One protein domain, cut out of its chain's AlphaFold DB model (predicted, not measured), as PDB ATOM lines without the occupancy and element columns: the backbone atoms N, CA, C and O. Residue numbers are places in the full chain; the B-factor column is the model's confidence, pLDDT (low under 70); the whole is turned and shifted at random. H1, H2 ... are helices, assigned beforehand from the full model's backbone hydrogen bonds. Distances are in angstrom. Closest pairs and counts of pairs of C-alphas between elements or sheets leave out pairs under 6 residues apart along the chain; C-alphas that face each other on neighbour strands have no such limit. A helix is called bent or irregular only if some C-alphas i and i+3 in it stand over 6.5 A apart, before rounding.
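Overview. This is residues 61 to 172 of the 602 residues of an uncharacterized protein of Uncinocarpus reesii (strain UAMH 1704) (UniProt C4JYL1). Five helices stand side by side at shallow tilts where they meet, in a row that makes the longest axis: H5, H6 and H7 fold back and forth, H1 is on the other side of H5 from H6, and H4 stands to one side of this row. The stretch between H1 and H4, with the short helices H2 and H3, loops past the beginning of H4. The printed part has 112 residues with seven named helices, H1 to H7 in order, and no named strand; its class is all helix. It is compact, with a radius of gyration of the C-alphas of 14.2 A and spans of 43 by 31 by 24 A.

Along the chain. Find C-alpha 68 at (-51.112, -35.929, 11.574); from there H1, residues 68 to 81, runs 19.7 A. Next come H2, residues 83 to 87, and H3, residues 96 to 100. H2 is only just irregular, with C-alphas 83 and 86 6.8 A apart; H3 is irregular, with C-alphas 97 and 100 7.3 A apart. Look for C-alpha 110 at (-32.003, -45.511, 4.789), where H4, residues 110 to 122, begins its 17.8 A. H5 holds residues 125 to 136 over 15.9 A, and H6 residues 140 to 152 over 19.6 A. H7, residues 156 to 169, runs 20.2 A to C-alpha 169 at (-43.182, -67.452, -1.879).

Arrangement. H4, H5 and H6 form an up and down bundle, each running against the one before it. H4 and H5 only just touch, and only at the corner, with Ile 119 and Tyr 125 closest at 6.0 A between C-alphas. H4 touches H6, the same way at 22 degrees, a shallow tilt; the closest C-alphas, of His 120 and Ser 152, are 7.2 A apart. H5 and H6 are a helical hairpin, closest at the C-alphas of Arg 136 and Val 142, 5.2 A. H6 and H7 are another, at 12 degrees, closest at the C-alphas of Ala 147 and Ala 159, 4.6 A. H1 only just touches H5, with 3 pairs of C-alphas within 8 A; the closest, of Glu 79 and Leu 131, are 6.8 A apart. H3 touches H4 at residues 110 to 114 alone, closest at the C-alphas of Gly 97 and Ser 113, 5.4 A. H2 is close to H4 but not clearly touching, with the C-alphas of Gly 85 and Leu 111 7.2 A apart. Every O i to N i+4 pair is within hydrogen-bond range in H1, H4, H5 and H7; H6 has 7 of 9, H2 0 of 1 with 1 of 2 O i to N i+3 pairs, and H3 0 of 1 with 0 of 2.

Size, cuts and confidence. The two C-alphas farthest apart, of Arg 61 and Gln 168, are 44.7 A apart. The printed part has no cut and no long link. Look at residues 85 to 102 in the B-factor column: the model's pLDDT is under 70 there, against a mean of 82.8 over the printed part.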
ATOM      1  N   ARG A  61     -32.256 -27.887  15.919       89.00
ATOM      2  CA  ARG A  61     -32.894 -29.156  15.525       89.00
ATOM      3  C   ARG A  61     -34.373 -29.113  15.881       89.00
ATOM      4  O   ARG A  61     -34.718 -29.113  17.057       89.00
ATOM      5  N   PHE A  62     -35.219 -29.100  14.858       90.31
ATOM      6  CA  PHE A  62     -36.676 -29.063  14.974       90.31
ATOM      7  C   PHE A  62     -37.278 -30.451  14.731       90.31
ATOM      8  O   PHE A  62     -36.714 -31.247  13.978       90.31
ATOM      9  N   ASN A  63     -38.459 -30.718  15.292       89.81
ATOM     10  CA  ASN A  63     -39.263 -31.867  14.878       89.81
ATOM     11  C   ASN A  63     -39.885 -31.572  13.494       89.81
ATOM     12  O   ASN A  63     -40.644 -30.609  13.379       89.81
ATOM     13  N   PRO A  64     -39.616 -32.375  12.445       89.31
ATOM     14  CA  PRO A  64     -40.179 -32.140  11.114       89.31
ATOM     15  C   PRO A  64     -41.655 -32.558  10.975       89.31
ATOM     16  O   PRO A  64     -42.289 -32.197   9.984       89.31
ATOM     17  N   ILE A  65     -42.208 -33.335  11.918       89.94
ATOM     18  CA  ILE A  65     -43.587 -33.845  11.871       89.94
ATOM     19  C   ILE A  65     -44.269 -33.581  13.218       89.94
ATOM     20  O   ILE A  65     -44.168 -34.365  14.160       89.94
ATOM     21  N   THR A  66     -44.973 -32.453  13.301       88.19
ATOM     22  CA  THR A  66     -45.660 -31.974  14.513       88.19
ATOM     23  C   THR A  66     -47.160 -32.279  14.546       88.19
ATOM     24  O   THR A  66     -47.804 -32.042  15.564       88.19
ATOM     25  N   ASN A  67     -47.741 -32.782  13.450       89.62
ATOM     26  CA  ASN A  67     -49.161 -33.123  13.358       89.62
ATOM     27  C   ASN A  67     -49.429 -34.276  12.370       89.62
ATOM     28  O   ASN A  67     -48.566 -34.664  11.574       89.62
ATOM     29  N   THR A  68     -50.654 -34.804  12.407       89.12
ATOM     30  CA  THR A  68     -51.112 -35.929  11.574       89.12
ATOM     31  C   THR A  68     -51.212 -35.591  10.082       89.12
ATOM     32  O   THR A  68     -51.018 -36.460   9.238       89.12
ATOM     33  N   GLU A  69     -51.443 -34.330   9.705       90.56
ATOM     34  CA  GLU A  69     -51.393 -33.936   8.291       90.56
ATOM     35  C   GLU A  69     -49.987 -34.085   7.699       90.56
ATOM     36  O   GLU A  69     -49.837 -34.530   6.561       90.56
ATOM     37  N   MET A  70     -48.958 -33.689   8.452       90.88
ATOM     38  CA  MET A  70     -47.563 -33.817   8.036       90.88
ATOM     39  C   MET A  70     -47.098 -35.276   8.072       90.88
ATOM     40  O   MET A  70     -46.338 -35.669   7.190       90.88
ATOM     41  N   GLU A  71     -47.616 -36.096   8.996       92.25
ATOM     42  CA  GLU A  71     -47.476 -37.561   8.959       92.25
ATOM     43  C   GLU A  71     -48.035 -38.111   7.638       92.25
ATOM     44  O   GLU A  71     -47.304 -38.743   6.877       92.25
ATOM     45  N   HIS A  72     -49.296 -37.820   7.299       92.06
ATOM     46  CA  HIS A  72     -49.906 -38.312   6.061       92.06
ATOM     47  C   HIS A  72     -49.174 -37.824   4.800       92.06
ATOM     48  O   HIS A  72     -48.994 -38.604   3.862       92.06
ATOM     49  N   LYS A  73     -48.697 -36.570   4.773       92.94
ATOM     50  CA  LYS A  73     -47.865 -36.031   3.678       92.94
ATOM     51  C   LYS A  73     -46.524 -36.773   3.573       92.94
ATOM     52  O   LYS A  73     -46.130 -37.141   2.468       92.94
ATOM     53  N   PHE A  74     -45.852 -37.042   4.695       93.88
ATOM     54  CA  PHE A  74     -44.590 -37.791   4.743       93.88
ATOM     55  C   PHE A  74     -44.754 -39.248   4.294       93.88
ATOM     56  O   PHE A  74     -44.018 -39.696   3.417       93.88
ATOM     57  N   LEU A  75     -45.747 -39.970   4.819       92.81
ATOM     58  CA  LEU A  75     -45.983 -41.373   4.463       92.81
ATOM     59  C   LEU A  75     -46.408 -41.523   2.990       92.81
ATOM     60  O   LEU A  75     -45.955 -42.446   2.322       92.81
ATOM     61  N   ASN A  76     -47.193 -40.586   2.442       93.31
ATOM     62  CA  ASN A  76     -47.544 -40.555   1.013       93.31
ATOM     63  C   ASN A  76     -46.323 -40.273   0.113       93.31
ATOM     64  O   ASN A  76     -46.179 -40.878  -0.950       93.31
ATOM     65  N   ALA A  77     -45.430 -39.375   0.541       91.94
ATOM     66  CA  ALA A  77     -44.172 -39.101  -0.151       91.94
ATOM     67  C   ALA A  77     -43.231 -40.319  -0.124       91.94
ATOM     68  O   ALA A  77     -42.657 -40.675  -1.152       91.94
ATOM     69  N   ALA A  78     -43.135 -40.996   1.023       91.25
ATOM     70  CA  ALA A  78     -42.377 -42.231   1.179       91.25
ATOM     71  C   ALA A  78     -42.942 -43.373   0.316       91.25
ATOM     72  O   ALA A  78     -42.176 -44.014  -0.394       91.25
ATOM     73  N   GLU A  79     -44.265 -43.582   0.293       91.88
ATOM     74  CA  GLU A  79     -44.937 -44.609  -0.527       91.88
ATOM     75  C   GLU A  79     -44.603 -44.478  -2.027       91.88
ATOM     76  O   GLU A  79     -44.402 -45.476  -2.722       91.88
ATOM     77  N   LYS A  80     -44.513 -43.235  -2.522       90.06
ATOM     78  CA  LYS A  80     -44.159 -42.911  -3.914       90.06
ATOM     79  C   LYS A  80     -42.679 -43.110  -4.229       90.06
ATOM     80  O   LYS A  80     -42.351 -43.484  -5.349       90.06
ATOM     81  N   LEU A  81     -41.797 -42.828  -3.270       87.69
ATOM     82  CA  LEU A  81     -40.345 -42.847  -3.468       87.69
ATOM     83  C   LEU A  81     -39.681 -44.165  -3.044       87.69
ATOM     84  O   LEU A  81     -38.511 -44.359  -3.355       87.69
ATOM     85  N   PHE A  82     -40.407 -45.075  -2.387       86.69
ATOM     86  CA  PHE A  82     -39.865 -46.303  -1.796       86.69
ATOM     87  C   PHE A  82     -39.018 -47.136  -2.772       86.69
ATOM     88  O   PHE A  82     -37.828 -47.334  -2.542       86.69
ATOM     89  N   PHE A  83     -39.599 -47.543  -3.904       82.44
ATOM     90  CA  PHE A  83     -38.917 -48.360  -4.918       82.44
ATOM     91  C   PHE A  83     -37.912 -47.570  -5.767       82.44
ATOM     92  O   PHE A  83     -36.934 -48.132  -6.251       82.44
ATOM     93  N   ASN A  84     -38.089 -46.251  -5.881       71.94
ATOM     94  CA  ASN A  84     -37.088 -45.369  -6.489       71.94
ATOM     95  C   ASN A  84     -35.869 -45.168  -5.566       71.94
ATOM     96  O   ASN A  84     -34.847 -44.645  -6.007       71.94
ATOM     97  N   GLY A  85     -35.960 -45.579  -4.294       57.47
ATOM     98  CA  GLY A  85     -34.992 -45.251  -3.251       57.47
ATOM     99  C   GLY A  85     -33.596 -45.844  -3.439       57.47
ATOM    100  O   GLY A  85     -32.634 -45.299  -2.905       57.47
ATOM    101  N   LEU A  86     -33.463 -46.895  -4.253       52.88
ATOM    102  CA  LEU A  86     -32.169 -47.440  -4.687       52.88
ATOM    103  C   LEU A  86     -31.381 -46.450  -5.571       52.88
ATOM    104  O   LEU A  86     -30.161 -46.537  -5.655       52.88
ATOM    105  N   GLY A  87     -32.075 -45.509  -6.221       43.62
ATOM    106  CA  GLY A  87     -31.492 -44.459  -7.058       43.62
ATOM    107  C   GLY A  87     -31.225 -43.136  -6.334       43.62
ATOM    108  O   GLY A  87     -30.818 -42.174  -6.987       43.62
ATOM    109  N   PHE A  88     -31.451 -43.042  -5.016       45.53
ATOM    110  CA  PHE A  88     -31.095 -41.831  -4.276       45.53
ATOM    111  C   PHE A  88     -29.573 -41.618  -4.275       45.53
ATOM    112  O   PHE A  88     -28.833 -42.537  -3.914       45.53
ATOM    113  N   PRO A  89     -29.078 -40.394  -4.539       37.66
ATOM    114  CA  PRO A  89     -27.689 -40.030  -4.284       37.66
ATOM    115  C   PRO A  89     -27.445 -39.821  -2.776       37.66
ATOM    116  O   PRO A  89     -27.007 -38.764  -2.337       37.66
ATOM    117  N   THR A  90     -27.698 -40.851  -1.963       38.38
ATOM    118  CA  THR A  90     -27.115 -40.993  -0.619       38.38
ATOM    119  C   THR A  90     -25.779 -41.732  -0.720       38.38
ATOM    120  O   THR A  90     -25.544 -42.703  -0.009       38.38
ATOM    121  N   GLN A  91     -24.889 -41.273  -1.609       35.19
ATOM    122  CA  GLN A  91     -23.504 -41.762  -1.719       35.19
ATOM    123  C   GLN A  91     -22.582 -41.178  -0.615       35.19
ATOM    124  O   GLN A  91     -21.362 -41.193  -0.748       35.19
ATOM    125  N   SER A  92     -23.172 -40.650   0.465       35.25
ATOM    126  CA  SER A  92     -22.511 -39.939   1.574       35.25
ATOM    127  C   SER A  92     -23.285 -40.016   2.901       35.25
ATOM    128  O   SER A  92     -22.700 -40.203   3.965       35.25
ATOM    129  N   ASP A  93     -24.613 -39.857   2.866       38.56
ATOM    130  CA  ASP A  93     -25.430 -39.549   4.054       38.56
ATOM    131  C   ASP A  93     -25.834 -40.797   4.872       38.56
ATOM    132  O   ASP A  93     -27.012 -41.146   4.982       38.56
ATOM    133  N   HIS A  94     -24.853 -41.473   5.479       44.44
ATOM    134  CA  HIS A  94     -25.066 -42.718   6.221       44.44
ATOM    135  C   HIS A  94     -25.975 -42.563   7.461       44.44
ATOM    136  O   HIS A  94     -25.566 -42.107   8.532       44.44
ATOM    137  N   LEU A  95     -27.232 -43.005   7.335       37.66
ATOM    138  CA  LEU A  95     -28.174 -43.161   8.450       37.66
ATOM    139  C   LEU A  95     -27.782 -44.351   9.348       37.66
ATOM    140  O   LEU A  95     -27.477 -45.436   8.850       37.66
ATOM    141  N   ALA A  96     -27.911 -44.189  10.671       37.22
ATOM    142  CA  ALA A  96     -27.454 -45.157  11.683       37.22
ATOM    143  C   ALA A  96     -28.021 -46.592  11.558       37.22
ATOM    144  O   ALA A  96     -27.458 -47.523  12.134       37.22
ATOM    145  N   GLY A  97     -29.111 -46.796  10.807       39.41
ATOM    146  CA  GLY A  97     -29.698 -48.117  10.562       39.41
ATOM    147  C   GLY A  97     -28.832 -49.058   9.714       39.41
ATOM    148  O   GLY A  97     -28.836 -50.257   9.974       39.41
ATOM    149  N   LEU A  98     -28.034 -48.542   8.765       48.41
ATOM    150  CA  LEU A  98     -27.195 -49.384   7.884       48.41
ATOM    151  C   LEU A  98     -25.819 -49.718   8.475       48.41
ATOM    152  O   LEU A  98     -24.938 -50.222   7.794       48.41
ATOM    153  N   THR A  99     -25.653 -49.530   9.783       51.66
ATOM    154  CA  THR A  99     -24.476 -49.963  10.558       51.66
ATOM    155  C   THR A  99     -24.204 -51.476  10.528       51.66
ATOM    156  O   THR A  99     -23.180 -51.911  11.053       51.66
ATOM    157  N   LYS A 100     -25.117 -52.271   9.949       55.50
ATOM    158  CA  LYS A 100     -25.117 -53.744   9.924       55.50
ATOM    159  C   LYS A 100     -25.277 -54.361   8.525       55.50
ATOM    160  O   LYS A 100     -25.347 -55.586   8.439       55.50
ATOM    161  N   THR A 101     -25.381 -53.545   7.475       64.25
ATOM    162  CA  THR A 101     -25.654 -54.007   6.106       64.25
ATOM    163  C   THR A 101     -24.570 -53.515   5.157       64.25
ATOM    164  O   THR A 101     -24.278 -52.320   5.158       64.25
ATOM    165  N   GLN A 102     -23.983 -54.406   4.354       67.38
ATOM    166  CA  GLN A 102     -22.925 -54.037   3.409       67.38
ATOM    167  C   GLN A 102     -23.496 -53.527   2.078       67.38
ATOM    168  O   GLN A 102     -22.998 -52.534   1.544       67.38
ATOM    169  N   VAL A 103     -24.533 -54.182   1.545       70.75
ATOM    170  CA  VAL A 103     -25.189 -53.798   0.285       70.75
ATOM    171  C   VAL A 103     -26.638 -53.368   0.556       70.75
ATOM    172  O   VAL A 103     -27.448 -54.200   0.965       70.75
ATOM    173  N   PRO A 104     -27.010 -52.092   0.325       74.50
ATOM    174  CA  PRO A 104     -28.391 -51.646   0.492       74.50
ATOM    175  C   PRO A 104     -29.342 -52.329  -0.501       74.50
ATOM    176  O   PRO A 104     -29.093 -52.310  -1.706       74.50
ATOM    177  N   ASN A 105     -30.456 -52.872  -0.008       78.00
ATOM    178  CA  ASN A 105     -31.546 -53.423  -0.825       78.00
ATOM    179  C   ASN A 105     -32.903 -52.765  -0.482       78.00
ATOM    180  O   ASN A 105     -32.962 -51.780   0.263       78.00
ATOM    181  N   THR A 106     -34.006 -53.275  -1.040       81.00
ATOM    182  CA  THR A 106     -35.368 -52.737  -0.850       81.00
ATOM    183  C   THR A 106     -35.817 -52.721   0.620       81.00
ATOM    184  O   THR A 106     -36.533 -51.813   1.049       81.00
ATOM    185  N   VAL A 107     -35.334 -53.674   1.420       81.88
ATOM    186  CA  VAL A 107     -35.579 -53.796   2.865       81.88
ATOM    187  C   VAL A 107     -34.529 -53.027   3.679       81.88
ATOM    188  O   VAL A 107     -34.853 -52.345   4.653       81.88
ATOM    189  N   SER A 108     -33.258 -53.109   3.284       79.06
ATOM    190  CA  SER A 108     -32.088 -52.646   4.039       79.06
ATOM    191  C   SER A 108     -31.527 -51.307   3.533       79.06
ATOM    192  O   SER A 108     -30.334 -51.149   3.283       79.06
ATOM    193  N   ASN A 109     -32.385 -50.291   3.418       79.88
ATOM    194  CA  ASN A 109     -31.985 -48.932   3.025       79.88
ATOM    195  C   ASN A 109     -32.303 -47.868   4.096       79.88
ATOM    196  O   ASN A 109     -32.950 -48.129   5.118       79.88
ATOM    197  N   HIS A 110     -31.819 -46.641   3.874       77.38
ATOM    198  CA  HIS A 110     -32.003 -45.511   4.789       77.38
ATOM    199  C   HIS A 110     -33.472 -45.078   4.938       77.38
ATOM    200  O   HIS A 110     -33.872 -44.692   6.037       77.38
ATOM    201  N   LEU A 111     -34.284 -45.179   3.879       85.75
ATOM    202  CA  LEU A 111     -35.708 -44.841   3.922       85.75
ATOM    203  C   LEU A 111     -36.485 -45.861   4.767       85.75
ATOM    204  O   LEU A 111     -37.150 -45.463   5.717       85.75
ATOM    205  N   ALA A 112     -36.333 -47.159   4.501       86.88
ATOM    206  CA  ALA A 112     -36.927 -48.232   5.300       86.88
ATOM    207  C   ALA A 112     -36.488 -48.165   6.776       86.88
ATOM    208  O   ALA A 112     -37.324 -48.202   7.680       86.88
ATOM    209  N   SER A 113     -35.190 -47.963   7.033       84.19
ATOM    210  CA  SER A 113     -34.649 -47.802   8.392       84.19
ATOM    211  C   SER A 113     -35.228 -46.585   9.122       84.19
ATOM    212  O   SER A 113     -35.557 -46.669  10.306       84.19
ATOM    213  N   GLY A 114     -35.356 -45.449   8.433       86.69
ATOM    214  CA  GLY A 114     -35.899 -44.218   9.005       86.69
ATOM    215  C   GLY A 114     -37.415 -44.251   9.194       86.69
ATOM    216  O   GLY A 114     -37.899 -43.729  10.194       86.69
ATOM    217  N   LEU A 115     -38.158 -44.920   8.305       90.88
ATOM    218  CA  LEU A 115     -39.585 -45.212   8.482       90.88
ATOM    219  C   LEU A 115     -39.812 -46.097   9.711       90.88
ATOM    220  O   LEU A 115     -40.656 -45.772  10.541       90.88
ATOM    221  N   LEU A 116     -39.022 -47.163   9.879       90.19
ATOM    222  CA  LEU A 116     -39.095 -48.008  11.072       90.19
ATOM    223  C   LEU A 116     -38.744 -47.234  12.352       90.19
ATOM    224  O   LEU A 116     -39.475 -47.361  13.332       90.19
ATOM    225  N   LYS A 117     -37.696 -46.386  12.353       88.62
ATOM    226  CA  LYS A 117     -37.408 -45.519  13.514       88.62
ATOM    227  C   LYS A 117     -38.559 -44.541  13.778       88.62
ATOM    228  O   LYS A 117     -38.961 -44.402  14.925       88.62
ATOM    229  N   TYR A 118     -39.133 -43.918  12.748       91.69
ATOM    230  CA  TYR A 118     -40.284 -43.019  12.886       91.69
ATOM    231  C   TYR A 118     -41.494 -43.720  13.525       91.69
ATOM    232  O   TYR A 118     -42.038 -43.225  14.513       91.69
ATOM    233  N   ILE A 119     -41.884 -44.886  13.003       92.00
ATOM    234  CA  ILE A 119     -43.028 -45.667  13.495       92.00
ATOM    235  C   ILE A 119     -42.789 -46.123  14.943       92.00
ATOM    236  O   ILE A 119     -43.658 -45.928  15.789       92.00
ATOM    237  N   HIS A 120     -41.603 -46.654  15.255       90.12
ATOM    238  CA  HIS A 120     -41.257 -47.110  16.605       90.12
ATOM    239  C   HIS A 120     -41.130 -45.958  17.618       90.12
ATOM    240  O   HIS A 120     -41.623 -46.075  18.737       90.12
ATOM    241  N   THR A 121     -40.551 -44.812  17.247       89.50
ATOM    242  CA  THR A 121     -40.522 -43.624  18.117       89.50
ATOM    243  C   THR A 121     -41.938 -43.118  18.408       89.50
ATOM    244  O   THR A 121     -42.268 -42.868  19.564       89.50
ATOM    245  N   THR A 122     -42.785 -42.981  17.382       88.50
ATOM    246  CA  THR A 122     -44.107 -42.334  17.509       88.50
ATOM    247  C   THR A 122     -45.241 -43.256  17.959       88.50
ATOM    248  O   THR A 122     -46.295 -42.755  18.340       88.50
ATOM    249  N   GLY A 123     -45.065 -44.581  17.906       87.88
ATOM    250  CA  GLY A 123     -46.124 -45.554  18.209       87.88
ATOM    251  C   GLY A 123     -47.209 -45.644  17.128       87.88
ATOM    252  O   GLY A 123     -48.251 -46.259  17.337       87.88
ATOM    253  N   ARG A 124     -46.996 -45.036  15.952       89.50
ATOM    254  CA  ARG A 124     -47.981 -44.951  14.855       89.50
ATOM    255  C   ARG A 124     -48.046 -46.236  14.026       89.50
ATOM    256  O   ARG A 124     -47.986 -46.218  12.796       89.50
ATOM    257  N   TYR A 125     -48.177 -47.371  14.708       92.25
ATOM    258  CA  TYR A 125     -48.121 -48.702  14.109       92.25
ATOM    259  C   TYR A 125     -49.207 -48.921  13.052       92.25
ATOM    260  O   TYR A 125     -48.885 -49.377  11.962       92.25
ATOM    261  N   ALA A 126     -50.450 -48.492  13.293       91.38
ATOM    262  CA  ALA A 126     -51.533 -48.586  12.306       91.38
ATOM    263  C   ALA A 126     -51.222 -47.835  10.988       91.38
ATOM    264  O   ALA A 126     -51.518 -48.335   9.901       91.38
ATOM    265  N   SER A 127     -50.570 -46.666  11.065       91.38
ATOM    266  CA  SER A 127     -50.080 -45.933   9.886       91.38
ATOM    267  C   SER A 127     -48.977 -46.711   9.157       91.38
ATOM    268  O   SER A 127     -48.964 -46.770   7.926       91.38
ATOM    269  N   GLY A 128     -48.067 -47.330   9.918       92.12
ATOM    270  CA  GLY A 128     -46.972 -48.154   9.405       92.12
ATOM    271  C   GLY A 128     -47.431 -49.448   8.726       92.12
ATOM    272  O   GLY A 128     -46.963 -49.753   7.634       92.12
ATOM    273  N   ILE A 129     -48.380 -50.168   9.329       94.12
ATOM    274  CA  ILE A 129     -48.989 -51.395   8.788       94.12
ATOM    275  C   ILE A 129     -49.660 -51.092   7.443       94.12
ATOM    276  O   ILE A 129     -49.383 -51.762   6.452       94.12
ATOM    277  N   ASN A 130     -50.466 -50.025   7.374       94.12
ATOM    278  CA  ASN A 130     -51.123 -49.591   6.136       94.12
ATOM    279  C   ASN A 130     -50.108 -49.250   5.027       94.12
ATOM    280  O   ASN A 130     -50.286 -49.659   3.879       94.12
ATOM    281  N   LEU A 131     -49.021 -48.544   5.367       93.69
ATOM    282  CA  LEU A 131     -47.944 -48.246   4.421       93.69
ATOM    283  C   LEU A 131     -47.257 -49.524   3.918       93.69
ATOM    284  O   LEU A 131     -47.114 -49.695   2.707       93.69
ATOM    285  N   PHE A 132     -46.838 -50.424   4.810       94.50
ATOM    286  CA  PHE A 132     -46.076 -51.602   4.396       94.50
ATOM    287  C   PHE A 132     -46.928 -52.690   3.726       94.50
ATOM    288  O   PHE A 132     -46.411 -53.323   2.812       94.50
ATOM    289  N   GLU A 133     -48.219 -52.851   4.041       93.44
ATOM    290  CA  GLU A 133     -49.112 -53.729   3.255       93.44
ATOM    291  C   GLU A 133     -49.274 -53.230   1.810       93.44
ATOM    292  O   GLU A 133     -49.139 -54.000   0.860       93.44
ATOM    293  N   LYS A 134     -49.465 -51.918   1.597       92.75
ATOM    294  CA  LYS A 134     -49.493 -51.354   0.233       92.75
ATOM    295  C   LYS A 134     -48.200 -51.629  -0.531       92.75
ATOM    296  O   LYS A 134     -48.242 -51.935  -1.721       92.75
ATOM    297  N   LEU A 135     -47.050 -51.488   0.128       91.88
ATOM    298  CA  LEU A 135     -45.746 -51.730  -0.489       91.88
ATOM    299  C   LEU A 135     -45.532 -53.229  -0.767       91.88
ATOM    300  O   LEU A 135     -45.072 -53.571  -1.854       91.88
ATOM    301  N   ARG A 136     -45.980 -54.112   0.135       92.31
ATOM    302  CA  ARG A 136     -45.972 -55.574  -0.022       92.31
ATOM    303  C   ARG A 136     -46.733 -56.062  -1.257       92.31
ATOM    304  O   ARG A 136     -46.308 -57.025  -1.881       92.31
ATOM    305  N   THR A 137     -47.802 -55.378  -1.683       90.62
ATOM    306  CA  THR A 137     -48.501 -55.737  -2.940       90.62
ATOM    307  C   THR A 137     -47.661 -55.550  -4.215       90.62
ATOM    308  O   THR A 137     -48.081 -55.993  -5.283       90.62
ATOM    309  N   LYS A 138     -46.495 -54.894  -4.126       89.19
ATOM    310  CA  LYS A 138     -45.548 -54.693  -5.238       89.19
ATOM    311  C   LYS A 138     -44.296 -55.566  -5.122       89.19
ATOM    312  O   LYS A 138     -43.703 -55.876  -6.149       89.19
ATOM    313  N   ASP A 139     -43.893 -55.920  -3.903       88.12
ATOM    314  CA  ASP A 139     -42.670 -56.671  -3.605       88.12
ATOM    315  C   ASP A 139     -42.824 -57.455  -2.289       88.12
ATOM    316  O   ASP A 139     -43.125 -56.880  -1.239       88.12
ATOM    317  N   VAL A 140     -42.606 -58.771  -2.346       89.69
ATOM    318  CA  VAL A 140     -42.792 -59.686  -1.213       89.69
ATOM    319  C   VAL A 140     -41.724 -59.490  -0.132       89.69
ATOM    320  O   VAL A 140     -42.046 -59.676   1.044       89.69
ATOM    321  N   GLU A 141     -40.507 -59.035  -0.468       85.88
ATOM    322  CA  GLU A 141     -39.414 -58.816   0.504       85.88
ATOM    323  C   GLU A 141     -39.817 -57.823   1.612       85.88
ATOM    324  O   GLU A 141     -39.442 -57.962   2.782       85.88
ATOM    325  N   VAL A 142     -40.679 -56.855   1.273       90.62
ATOM    326  CA  VAL A 142     -41.229 -55.841   2.192       90.62
ATOM    327  C   VAL A 142     -42.052 -56.459   3.335       90.62
ATOM    328  O   VAL A 142     -42.211 -55.834   4.388       90.62
ATOM    329  N   SER A 143     -42.499 -57.712   3.199       92.50
ATOM    330  CA  SER A 143     -43.137 -58.482   4.279       92.50
ATOM    331  C   SER A 143     -42.261 -58.564   5.539       92.50
ATOM    332  O   SER A 143     -42.794 -58.582   6.647       92.50
ATOM    333  N   SER A 144     -40.929 -58.525   5.404       91.38
ATOM    334  CA  SER A 144     -39.989 -58.461   6.536       91.38
ATOM    335  C   SER A 144     -40.081 -57.144   7.328       91.38
ATOM    336  O   SER A 144     -40.002 -57.148   8.559       91.38
ATOM    337  N   LEU A 145     -40.306 -56.007   6.656       91.88
ATOM    338  CA  LEU A 145     -40.528 -54.707   7.300       91.88
ATOM    339  C   LEU A 145     -41.898 -54.667   7.984       91.88
ATOM    340  O   LEU A 145     -41.997 -54.234   9.133       91.88
ATOM    341  N   LEU A 146     -42.932 -55.166   7.303       94.31
ATOM    342  CA  LEU A 146     -44.288 -55.262   7.842       94.31
ATOM    343  C   LEU A 146     -44.333 -56.145   9.100       94.31
ATOM    344  O   LEU A 146     -44.872 -55.718  10.118       94.31
ATOM    345  N   ALA A 147     -43.704 -57.323   9.072       94.19
ATOM    346  CA  ALA A 147     -43.622 -58.220  10.225       94.19
ATOM    347  C   ALA A 147     -42.951 -57.556  11.437       94.19
ATOM    348  O   ALA A 147     -43.439 -57.683  12.557       94.19
ATOM    349  N   ARG A 148     -41.881 -56.778  11.223       92.50
ATOM    350  CA  ARG A 148     -41.224 -56.010  12.295       92.50
ATOM    351  C   ARG A 148     -42.125 -54.926  12.890       92.50
ATOM    352  O   ARG A 148     -42.049 -54.689  14.094       92.50
ATOM    353  N   VAL A 149     -42.981 -54.287  12.088       94.50
ATOM    354  CA  VAL A 149     -43.986 -53.335  12.597       94.50
ATOM    355  C   VAL A 149     -45.088 -54.061  13.369       94.50
ATOM    356  O   VAL A 149     -45.416 -53.617  14.463       94.50
ATOM    357  N   LEU A 150     -45.601 -55.188  12.865       94.19
ATOM    358  CA  LEU A 150     -46.622 -55.998  13.546       94.19
ATOM    359  C   LEU A 150     -46.129 -56.536  14.902       94.19
ATOM    360  O   LEU A 150     -46.842 -56.420  15.892       94.19
ATOM    361  N   ILE A 151     -44.888 -57.037  14.981       93.25
ATOM    362  CA  ILE A 151     -44.251 -57.444  16.251       93.25
ATOM    363  C   ILE A 151     -44.097 -56.246  17.200       93.25
ATOM    364  O   ILE A 151     -44.291 -56.391  18.399       93.25
ATOM    365  N   SER A 152     -43.787 -55.051  16.680       90.44
ATOM    366  CA  SER A 152     -43.702 -53.825  17.497       90.44
ATOM    367  C   SER A 152     -45.068 -53.304  17.971       90.44
ATOM    368  O   SER A 152     -45.108 -52.410  18.809       90.44
ATOM    369  N   ALA A 153     -46.161 -53.833  17.414       90.50
ATOM    370  CA  ALA A 153     -47.550 -53.481  17.700       90.50
ATOM    371  C   ALA A 153     -48.291 -54.577  18.494       90.50
ATOM    372  O   ALA A 153     -49.517 -54.573  18.536       90.50
ATOM    373  N   ASP A 154     -47.551 -55.546  19.046       90.56
ATOM    374  CA  ASP A 154     -48.046 -56.740  19.744       90.56
ATOM    375  C   ASP A 154     -48.942 -57.681  18.897       90.56
ATOM    376  O   ASP A 154     -49.483 -58.671  19.396       90.56
ATOM    377  N   GLU A 155     -49.042 -57.471  17.576       93.50
ATOM    378  CA  GLU A 155     -49.818 -58.304  16.640       93.50
ATOM    379  C   GLU A 155     -49.045 -59.563  16.183       93.50
ATOM    380  O   GLU A 155     -49.049 -59.958  15.012       93.50
ATOM    381  N   GLU A 156     -48.377 -60.233  17.125       93.62
ATOM    382  CA  GLU A 156     -47.419 -61.320  16.879       93.62
ATOM    383  C   GLU A 156     -47.983 -62.471  16.030       93.62
ATOM    384  O   GLU A 156     -47.312 -62.982  15.135       93.62
ATOM    385  N   VAL A 157     -49.239 -62.866  16.265       94.50
ATOM    386  CA  VAL A 157     -49.895 -63.963  15.528       94.50
ATOM    387  C   VAL A 157     -50.092 -63.613  14.048       94.50
ATOM    388  O   VAL A 157     -50.044 -64.501  13.196       94.50
ATOM    389  N   GLN A 158     -50.292 -62.332  13.725       93.94
ATOM    390  CA  GLN A 158     -50.365 -61.868  12.338       93.94
ATOM    391  C   GLN A 158     -48.968 -61.814  11.717       93.94
ATOM    392  O   GLN A 158     -48.784 -62.298  10.602       93.94
ATOM    393  N   ALA A 159     -47.967 -61.334  12.465       94.62
ATOM    394  CA  ALA A 159     -46.575 -61.321  12.019       94.62
ATOM    395  C   ALA A 159     -46.042 -62.730  11.696       94.62
ATOM    396  O   ALA A 159     -45.428 -62.923  10.652       94.62
ATOM    397  N   VAL A 160     -46.304 -63.732  12.542       94.62
ATOM    398  CA  VAL A 160     -45.845 -65.115  12.312       94.62
ATOM    399  C   VAL A 160     -46.508 -65.737  11.078       94.62
ATOM    400  O   VAL A 160     -45.824 -66.404  10.305       94.62
ATOM    401  N   ARG A 161     -47.806 -65.485  10.847       95.38
ATOM    402  CA  ARG A 161     -48.501 -65.930   9.622       95.38
ATOM    403  C   ARG A 161     -47.915 -65.265   8.381       95.38
ATOM    404  O   ARG A 161     -47.492 -65.962   7.472       95.38
ATOM    405  N   LEU A 162     -47.773 -63.941   8.402       94.81
ATOM    406  CA  LEU A 162     -47.133 -63.167   7.338       94.81
ATOM    407  C   LEU A 162     -45.725 -63.682   6.992       94.81
ATOM    408  O   LEU A 162     -45.403 -63.839   5.818       94.81
ATOM    409  N   LEU A 163     -44.892 -63.948   8.005       93.94
ATOM    410  CA  LEU A 163     -43.541 -64.488   7.825       93.94
ATOM    411  C   LEU A 163     -43.555 -65.925   7.282       93.94
ATOM    412  O   LEU A 163     -42.642 -66.301   6.555       93.94
ATOM    413  N   HIS A 164     -44.556 -66.732   7.639       94.56
ATOM    414  CA  HIS A 164     -44.726 -68.076   7.092       94.56
ATOM    415  C   HIS A 164     -45.134 -68.026   5.616       94.56
ATOM    416  O   HIS A 164     -44.459 -68.631   4.788       94.56
ATOM    417  N   ASP A 165     -46.180 -67.265   5.289       94.25
ATOM    418  CA  ASP A 165     -46.719 -67.130   3.934       94.25
ATOM    419  C   ASP A 165     -45.654 -66.558   2.978       94.25
ATOM    420  O   ASP A 165     -45.364 -67.148   1.940       94.25
ATOM    421  N   ALA A 166     -44.969 -65.476   3.372       93.25
ATOM    422  CA  ALA A 166     -43.917 -64.858   2.559       93.25
ATOM    423  C   ALA A 166     -42.684 -65.765   2.344       93.25
ATOM    424  O   ALA A 166     -41.994 -65.628   1.336       93.25
ATOM    425  N   LEU A 167     -42.414 -66.717   3.249       92.94
ATOM    426  CA  LEU A 167     -41.376 -67.742   3.066       92.94
ATOM    427  C   LEU A 167     -41.860 -68.991   2.310       92.94
ATOM    428  O   LEU A 167     -41.029 -69.847   1.999       92.94
ATOM    429  N   GLN A 168     -43.151 -69.120   1.986       92.81
ATOM    430  CA  GLN A 168     -43.587 -70.053   0.940       92.81
ATOM    431  C   GLN A 168     -43.264 -69.476  -0.446       92.81
ATOM    432  O   GLN A 168     -42.747 -70.200  -1.297       92.81
ATOM    433  N   ASP A 169     -43.490 -68.171  -0.635       90.31
ATOM    434  CA  ASP A 169     -43.182 -67.452  -1.879       90.31
ATOM    435  C   ASP A 169     -41.667 -67.261  -2.100       90.31
ATOM    436  O   ASP A 169     -41.168 -67.478  -3.205       90.31
ATOM    437  N   VAL A 170     -40.917 -66.880  -1.054       89.94
ATOM    438  CA  VAL A 170     -39.466 -66.600  -1.124       89.94
ATOM    439  C   VAL A 170     -38.695 -67.374  -0.033       89.94
ATOM    440  O   VAL A 170     -38.238 -66.787   0.947       89.94
ATOM    441  N   PRO A 171     -38.481 -68.703  -0.172       86.81
ATOM    442  CA  PRO A 171     -37.983 -69.563   0.919       86.81
ATOM    443  C   PRO A 171     -36.547 -69.314   1.408       86.81
ATOM    444  O   PRO A 171     -36.085 -69.992   2.335       86.81
ATOM    445  N   MET A 172     -35.822 -68.396   0.769       86.31
ATOM    446  CA  MET A 172     -34.399 -68.130   0.994       86.31
ATOM    447  C   MET A 172     -34.088 -66.627   1.088       86.31
ATOM    448  O   MET A 172     -32.938 -66.240   0.912       86.31
TER     449      MET A 172